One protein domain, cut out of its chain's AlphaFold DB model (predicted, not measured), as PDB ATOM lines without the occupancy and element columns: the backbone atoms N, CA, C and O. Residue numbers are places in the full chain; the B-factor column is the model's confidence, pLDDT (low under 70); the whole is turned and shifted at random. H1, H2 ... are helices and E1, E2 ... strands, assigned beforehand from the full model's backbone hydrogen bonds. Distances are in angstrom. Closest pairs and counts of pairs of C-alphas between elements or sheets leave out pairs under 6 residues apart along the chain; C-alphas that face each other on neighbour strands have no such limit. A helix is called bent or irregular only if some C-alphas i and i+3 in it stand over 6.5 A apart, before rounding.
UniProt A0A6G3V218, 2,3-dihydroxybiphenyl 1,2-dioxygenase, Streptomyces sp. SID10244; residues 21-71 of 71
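AT A GLANCE: This is residues 21 to 71 of the 71 residues of the protein "2,3-dihydroxybiphenyl 1,2-dioxygenase" of Streptomyces sp. SID10244 (UniProt A0A6G3V218). A twisted hairpin of two strands, E1 and E2, has one helix, H1, packed lengthwise over one of its faces, nearer to E2 than to E1, and no named element covers the other face. The last residues fold back beside the end of E2, where residues 69 to 70 pair with residues 62 to 63, on the side of E2 away from E1. The printed part has 51 residues, with one named helix and two named strands in the order H1, E1, E2 along the chain, and the sheet has the order E1 - E2, antiparallel. The class is mixed, helices and strands, with 13 residues in the helix and 13 in the strands. The whole is compact, with a radius of gyration of the C-alphas of 10.7 A, and its outline is rounded, spanning 26 by 21 by 16 A.

IN THESE COORDINATES: The sheet is made of E1, residues 45 to 51, and E2, residues 58 to 63. E1 is the longest strand by residues, with 7, and measures 15.5 A from its first to its last C-alpha; it begins at C-alpha 45, at (43.209, 5.366, 6.076). E2 has 6 residues and measures 17.5 A from first to last C-alpha; it ends at C-alpha 63, at (42.929, 0.127, 2.551). H1, residues 28 to 40, comes before both strands in the chain. Its 13 residues run 18.4 A from C-alpha 28, at (48.521, 0.640, 22.342), to C-alpha 40, at (53.909, 9.030, 6.913). H1 is not bent. Residues 21 to 27 before H1 and residues 64 to 71 after E2 belong to no named element.

HOW THE PARTS SIT: E1 and E2 are antiparallel neighbours and form a hairpin, with an angle of 172 degrees between their N-to-C directions. Among the C-alphas that face each other across this pair are those of Val 45 and Val 62, 4.5 A apart, and those of Arg 51 and Val 58, 4.4 A apart. Across the pair, N 46 and O 61 are within hydrogen-bond range at 2.9 A, and N 50 and O 59 at 3.0 A. H1 comes nearest to E2 with the C-alphas of Val 31 and Ser 59, the closest of the two elements, 6.8 A apart. The centres of H1 and E2 are 9.8 A apart. The closest C-alphas of H1 and E1 are those of Val 38 and Val 45, 7.7 A apart, and the centres of these two elements are 11.3 A apart. Within 10 A, residues 28 to 39 of H1 make 16 pairs of C-alphas with E2 and 7 with E1. In H1 every O i to N i+4 pair is within hydrogen-bond range. Residues 62 to 63 of E2 also form a short antiparallel pairing with residues 69 to 70, a stretch too short to be a named strand.

THE WHOLE: The two C-alphas farthest apart are those of Asp 41 and Asn 54, at 30.1 A. Asp 41 lies in the tight link of four residues from H1 to E1, and Asn 54 in the short link of six residues from E1 to E2. No link between named elements is long. The first and last printed C-alphas, those of Val 21 and Glu 71, are 6.0 A apart. Glu 71 is the chain's last residue, while residues before Val 21 are not printed. The printed part is one domain and has no cut. The mean pLDDT of the printed part of this predicted model is 96.7, and no printed residue is under 70.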
ATOM      1  N   VAL A  21      40.938  -7.872   7.608       97.38
ATOM      2  CA  VAL A  21      41.726  -8.792   8.439       97.38
ATOM      3  C   VAL A  21      42.334  -7.987   9.573       97.38
ATOM      4  O   VAL A  21      42.983  -6.981   9.308       97.38
ATOM      5  N   MET A  22      42.148  -8.461  10.804       96.56
ATOM      6  CA  MET A  22      42.667  -7.808  12.003       96.56
ATOM      7  C   MET A  22      43.939  -8.491  12.522       96.56
ATOM      8  O   MET A  22      43.987  -9.724  12.620       96.56
ATOM      9  N   VAL A  23      44.947  -7.697  12.888       95.88
ATOM     10  CA  VAL A  23      46.184  -8.145  13.541       95.88
ATOM     11  C   VAL A  23      46.232  -7.630  14.982       95.88
ATOM     12  O   VAL A  23      46.305  -6.436  15.243       95.88
ATOM     13  N   GLU A  24      46.232  -8.553  15.948       95.50
ATOM     14  CA  GLU A  24      46.343  -8.216  17.375       95.50
ATOM     15  C   GLU A  24      47.806  -7.913  17.742       95.50
ATOM     16  O   GLU A  24      48.710  -8.660  17.361       95.50
ATOM     17  N   VAL A  25      48.028  -6.836  18.502       96.50
ATOM     18  CA  VAL A  25      49.346  -6.407  18.999       96.50
ATOM     19  C   VAL A  25      49.334  -6.236  20.520       96.50
ATOM     20  O   VAL A  25      48.285  -6.028  21.128       96.50
ATOM     21  N   ASP A  26      50.517  -6.287  21.133       96.44
ATOM     22  CA  ASP A  26      50.664  -6.367  22.594       96.44
ATOM     23  C   ASP A  26      50.501  -5.022  23.327       96.44
ATOM     24  O   ASP A  26      50.420  -4.993  24.559       96.44
ATOM     25  N   SER A  27      50.481  -3.890  22.613       97.69
ATOM     26  CA  SER A  27      50.397  -2.564  23.233       97.69
ATOM     27  C   SER A  27      49.689  -1.527  22.364       97.69
ATOM     28  O   SER A  27      49.702  -1.588  21.135       97.69
ATOM     29  N   LEU A  28      49.112  -0.516  23.021       97.62
ATOM     30  CA  LEU A  28      48.521   0.640  22.342       97.62
ATOM     31  C   LEU A  28      49.579   1.465  21.592       97.62
ATOM     32  O   LEU A  28      49.295   2.008  20.528       97.62
ATOM     33  N   ASP A  29      50.809   1.513  22.108       98.44
ATOM     34  CA  ASP A  29      51.919   2.197  21.446       98.44
ATOM     35  C   ASP A  29      52.235   1.561  20.086       98.44
ATOM     36  O   ASP A  29      52.529   2.280  19.135       98.44
ATOM     37  N   ALA A  30      52.123   0.232  19.959       98.50
ATOM     38  CA  ALA A  30      52.309  -0.450  18.680       98.50
ATOM     39  C   ALA A  30      51.226  -0.058  17.657       98.50
ATOM     40  O   ALA A  30      51.543   0.148  16.485       98.50
ATOM     41  N   VAL A  31      49.974   0.124  18.099       98.25
ATOM     42  CA  VAL A  31      48.881   0.638  17.251       98.25
ATOM     43  C   VAL A  31      49.194   2.059  16.777       98.25
ATOM     44  O   VAL A  31      49.088   2.354  15.589       98.25
ATOM     45  N   GLY A  32      49.631   2.934  17.689       98.25
ATOM     46  CA  GLY A  32      50.010   4.312  17.361       98.25
ATOM     47  C   GLY A  32      51.181   4.388  16.378       98.25
ATOM     48  O   GLY A  32      51.092   5.080  15.371       98.25
ATOM     49  N   GLN A  33      52.240   3.608  16.607       98.38
ATOM     50  CA  GLN A  33      53.400   3.541  15.710       98.38
ATOM     51  C   GLN A  33      53.027   3.042  14.309       98.38
ATOM     52  O   GLN A  33      53.556   3.542  13.313       98.38
ATOM     53  N   ALA A  34      52.120   2.064  14.216       98.19
ATOM     54  CA  ALA A  34      51.614   1.584  12.937       98.19
ATOM     55  C   ALA A  34      50.822   2.679  12.205       98.19
ATOM     56  O   ALA A  34      51.049   2.898  11.014       98.19
ATOM     57  N   LEU A  35      49.958   3.412  12.913       98.44
ATOM     58  CA  LEU A  35      49.216   4.535  12.342       98.44
ATOM     59  C   LEU A  35      50.153   5.649  11.855       98.44
ATOM     60  O   LEU A  35      50.011   6.111  10.724       98.44
ATOM     61  N   ASP A  36      51.146   6.031  12.659       98.44
ATOM     62  CA  ASP A  36      52.142   7.041  12.285       98.44
ATOM     63  C   ASP A  36      52.889   6.644  11.006       98.44
ATOM     64  O   ASP A  36      53.134   7.480  10.134       98.44
ATOM     65  N   ARG A  37      53.229   5.356  10.860       98.12
ATOM     66  CA  ARG A  37      53.879   4.817   9.659       98.12
ATOM     67  C   ARG A  37      52.977   4.929   8.433       98.12
ATOM     68  O   ARG A  37      53.425   5.391   7.389       98.12
ATOM     69  N   VAL A  38      51.722   4.516   8.573       97.88
ATOM     70  CA  VAL A  38      50.712   4.535   7.507       97.88
ATOM     71  C   VAL A  38      50.476   5.958   7.010       97.88
ATOM     72  O   VAL A  38      50.468   6.187   5.805       97.88
ATOM     73  N   VAL A  39      50.352   6.917   7.932       97.25
ATOM     74  CA  VAL A  39      50.185   8.339   7.603       97.25
ATOM     75  C   VAL A  39      51.444   8.907   6.951       97.25
ATOM     76  O   VAL A  39      51.351   9.626   5.960       97.25
ATOM     77  N   LYS A  40      52.630   8.576   7.474       98.38
ATOM     78  CA  LYS A  40      53.909   9.030   6.913       98.38
ATOM     79  C   LYS A  40      54.120   8.555   5.474       98.38
ATOM     80  O   LYS A  40      54.663   9.305   4.668       98.38
ATOM     81  N   ASP A  41      53.725   7.321   5.186       97.81
ATOM     82  CA  ASP A  41      53.913   6.679   3.885       97.81
ATOM     83  C   ASP A  41      52.709   6.925   2.931       97.81
ATOM     84  O   ASP A  41      52.648   6.328   1.860       97.81
ATOM     85  N   ASP A  42      51.782   7.829   3.297       96.44
ATOM     86  CA  ASP A  42      50.608   8.273   2.516       96.44
ATOM     87  C   ASP A  42      49.667   7.135   2.073       96.44
ATOM     88  O   ASP A  42      49.100   7.120   0.977       96.44
ATOM     89  N   PHE A  43      49.486   6.140   2.943       97.31
ATOM     90  CA  PHE A  43      48.495   5.091   2.726       97.31
ATOM     91  C   PHE A  43      47.079   5.580   3.055       97.31
ATOM     92  O   PHE A  43      46.849   6.380   3.962       97.31
ATOM     93  N   SER A  44      46.088   5.039   2.342       96.94
ATOM     94  CA  SER A  44      44.685   5.405   2.538       96.94
ATOM     95  C   SER A  44      44.128   4.816   3.839       96.94
ATOM     96  O   SER A  44      43.864   3.617   3.933       96.94
ATOM     97  N   VAL A  45      43.920   5.683   4.830       97.81
ATOM     98  CA  VAL A  45      43.209   5.366   6.076       97.81
ATOM     99  C   VAL A  45      41.703   5.417   5.813       97.81
ATOM    100  O   VAL A  45      41.160   6.484   5.521       97.81
ATOM    101  N   SER A  46      41.020   4.275   5.904       97.12
ATOM    102  CA  SER A  46      39.569   4.184   5.685       97.12
ATOM    103  C   SER A  46      38.760   4.523   6.939       97.12
ATOM    104  O   SER A  46      37.636   5.015   6.829       97.12
ATOM    105  N   SER A  47      39.340   4.332   8.127       96.94
ATOM    106  CA  SER A  47      38.801   4.817   9.399       96.94
ATOM    107  C   SER A  47      39.933   5.137  10.370       96.94
ATOM    108  O   SER A  47      40.878   4.365  10.528       96.94
ATOM    109  N   THR A  48      39.837   6.293  11.022       96.75
ATOM    110  CA  THR A  48      40.851   6.787  11.959       96.75
ATOM    111  C   THR A  48      40.838   6.015  13.279       96.75
ATOM    112  O   THR A  48      39.889   5.282  13.561       96.75
ATOM    113  N   LEU A  49      41.859   6.241  14.114       97.94
ATOM    114  CA  LEU A  49      41.961   5.652  15.450       97.94
ATOM    115  C   LEU A  49      40.682   5.876  16.267       97.94
ATOM    116  O   LEU A  49      40.226   7.009  16.441       97.94
ATOM    117  N   GLY A  50      40.128   4.796  16.801       97.75
ATOM    118  CA  GLY A  50      38.924   4.831  17.620       97.75
ATOM    119  C   GLY A  50      38.815   3.607  18.516       97.75
ATOM    120  O   GLY A  50      39.674   2.733  18.493       97.75
ATOM    121  N   ARG A  51      37.750   3.550  19.326       96.94
ATOM    122  CA  ARG A  51      37.426   2.370  20.134       96.94
ATOM    123  C   ARG A  51      36.065   1.822  19.763       96.94
ATOM    124  O   ARG A  51      35.047   2.498  19.920       96.94
ATOM    125  N   HIS A  52      36.055   0.570  19.354       94.75
ATOM    126  CA  HIS A  52      34.855  -0.171  19.027       94.75
ATOM    127  C   HIS A  52      33.928  -0.350  20.236       94.75
ATOM    128  O   HIS A  52      34.348  -0.589  21.373       94.75
ATOM    129  N   THR A  53      32.619  -0.265  20.003       94.06
ATOM    130  CA  THR A  53      31.617  -0.479  21.056       94.06
ATOM    131  C   THR A  53      31.325  -1.958  21.296       94.06
ATOM    132  O   THR A  53      30.995  -2.312  22.430       94.06
ATOM    133  N   ASN A  54      31.461  -2.808  20.278       91.38
ATOM    134  CA  ASN A  54      31.111  -4.231  20.293       91.38
ATOM    135  C   ASN A  54      32.199  -5.126  20.916       91.38
ATOM    136  O   ASN A  54      31.860  -6.002  21.703       91.38
ATOM    137  N   ASP A  55      33.476  -4.904  20.599       92.62
ATOM    138  CA  ASP A  55      34.605  -5.745  21.037       92.62
ATOM    139  C   ASP A  55      35.609  -5.014  21.952       92.62
ATOM    140  O   ASP A  55      36.465  -5.653  22.563       92.62
ATOM    141  N   LYS A  56      35.455  -3.688  22.089       92.75
ATOM    142  CA  LYS A  56      36.309  -2.775  22.868       92.75
ATOM    143  C   LYS A  56      37.748  -2.624  22.354       92.75
ATOM    144  O   LYS A  56      38.557  -2.035  23.074       92.75
ATOM    145  N   MET A  57      38.052  -3.074  21.138       95.12
ATOM    146  CA  MET A  57      39.352  -2.885  20.496       95.12
ATOM    147  C   MET A  57      39.604  -1.407  20.198       95.12
ATOM    148  O   MET A  57      38.680  -0.666  19.852       95.12
ATOM    149  N   VAL A  58      40.856  -0.982  20.383       97.44
ATOM    150  CA  VAL A  58      41.348   0.326  19.942       97.44
ATOM    151  C   VAL A  58      42.175   0.098  18.686       97.44
ATOM    152  O   VAL A  58      43.240  -0.508  18.769       97.44
ATOM    153  N   SER A  59      41.667   0.544  17.544       97.75
ATOM    154  CA  SER A  59      42.201   0.212  16.220       97.75
ATOM    155  C   SER A  59      41.930   1.335  15.213       97.75
ATOM    156  O   SER A  59      41.280   2.341  15.525       97.75
ATOM    157  N   PHE A  60      42.485   1.184  14.014       98.50
ATOM    158  CA  PHE A  60      42.267   2.020  12.834       98.50
ATOM    159  C   PHE A  60      42.260   1.106  11.602       98.50
ATOM    160  O   PHE A  60      42.622  -0.058  11.711       98.50
ATOM    161  N   TYR A  61      41.862   1.620  10.440       98.38
ATOM    162  CA  TYR A  61      41.736   0.806   9.231       98.38
ATOM    163  C   TYR A  61      42.515   1.398   8.064       98.38
ATOM    164  O   TYR A  61      42.458   2.607   7.816       98.38
ATOM    165  N   VAL A  62      43.204   0.535   7.317       98.25
ATOM    166  CA  VAL A  62      43.991   0.901   6.131       98.25
ATOM    167  C   VAL A  62      43.536   0.101   4.927       98.25
ATOM    168  O   VAL A  62      43.432  -1.123   4.993       98.25
ATOM    169  N   ARG A  63      43.337   0.777   3.796       97.81
ATOM    170  CA  ARG A  63      42.929   0.127   2.551       97.81
ATOM    171  C   ARG A  63      44.067  -0.699   1.955       97.81
ATOM    172  O   ARG A  63      45.076  -0.152   1.510       97.81
ATOM    173  N   ALA A  64      43.864  -2.009   1.853       96.12
ATOM    174  CA  ALA A  64      44.757  -2.896   1.120       96.12
ATOM    175  C   ALA A  64      44.483  -2.844  -0.401       96.12
ATOM    176  O   ALA A  64      43.354  -2.565  -0.824       96.12
ATOM    177  N   PRO A  65      45.465  -3.204  -1.255       92.81
ATOM    178  CA  PRO A  65      45.291  -3.238  -2.713       92.81
ATOM    179  C   PRO A  65      44.141  -4.136  -3.204       92.81
ATOM    180  O   PRO A  65      43.635  -3.944  -4.305       92.81
ATOM    181  N   GLY A  66      43.717  -5.111  -2.392       91.56
ATOM    182  CA  GLY A  66      42.608  -6.018  -2.700       91.56
ATOM    183  C   GLY A  66      41.207  -5.436  -2.479       91.56
ATOM    184  O   GLY A  66      40.237  -6.167  -2.652       91.56
ATOM    185  N   GLY A  67      41.077  -4.167  -2.078       91.50
ATOM    186  CA  GLY A  67      39.773  -3.526  -1.864       91.50
ATOM    187  C   GLY A  67      39.104  -3.840  -0.519       91.50
ATOM    188  O   GLY A  67      37.952  -3.465  -0.325       91.50
ATOM    189  N   TRP A  68      39.824  -4.492   0.393       95.38
ATOM    190  CA  TRP A  68      39.453  -4.782   1.783       95.38
ATOM    191  C   TRP A  68      40.434  -4.073   2.730       95.38
ATOM    192  O   TRP A  68      41.465  -3.569   2.276       95.38
ATOM    193  N   ASP A  69      40.126  -4.010   4.023       97.88
ATOM    194  CA  ASP A  69      40.919  -3.237   4.985       97.88
ATOM    195  C   ASP A  69      41.800  -4.117   5.896       97.88
ATOM    196  O   ASP A  69      41.464  -5.250   6.231       97.88
ATOM    197  N   ILE A  70      42.944  -3.596   6.325       97.69
ATOM    198  CA  ILE A  70      43.698  -4.160   7.449       97.69
ATOM    199  C   ILE A  70      43.310  -3.369   8.691       97.69
ATOM    200  O   ILE A  70      43.311  -2.136   8.646       97.69
ATOM    201  N   GLU A  71      42.983  -4.095   9.756       97.50
ATOM    202  CA  GLU A  71      42.774  -3.570  11.107       97.50
ATOM    203  C   GLU A  71      43.929  -3.960  12.040       97.50
ATOM    204  O   GLU A  71      44.394  -5.124  11.965       97.50
TER     205      GLU A  71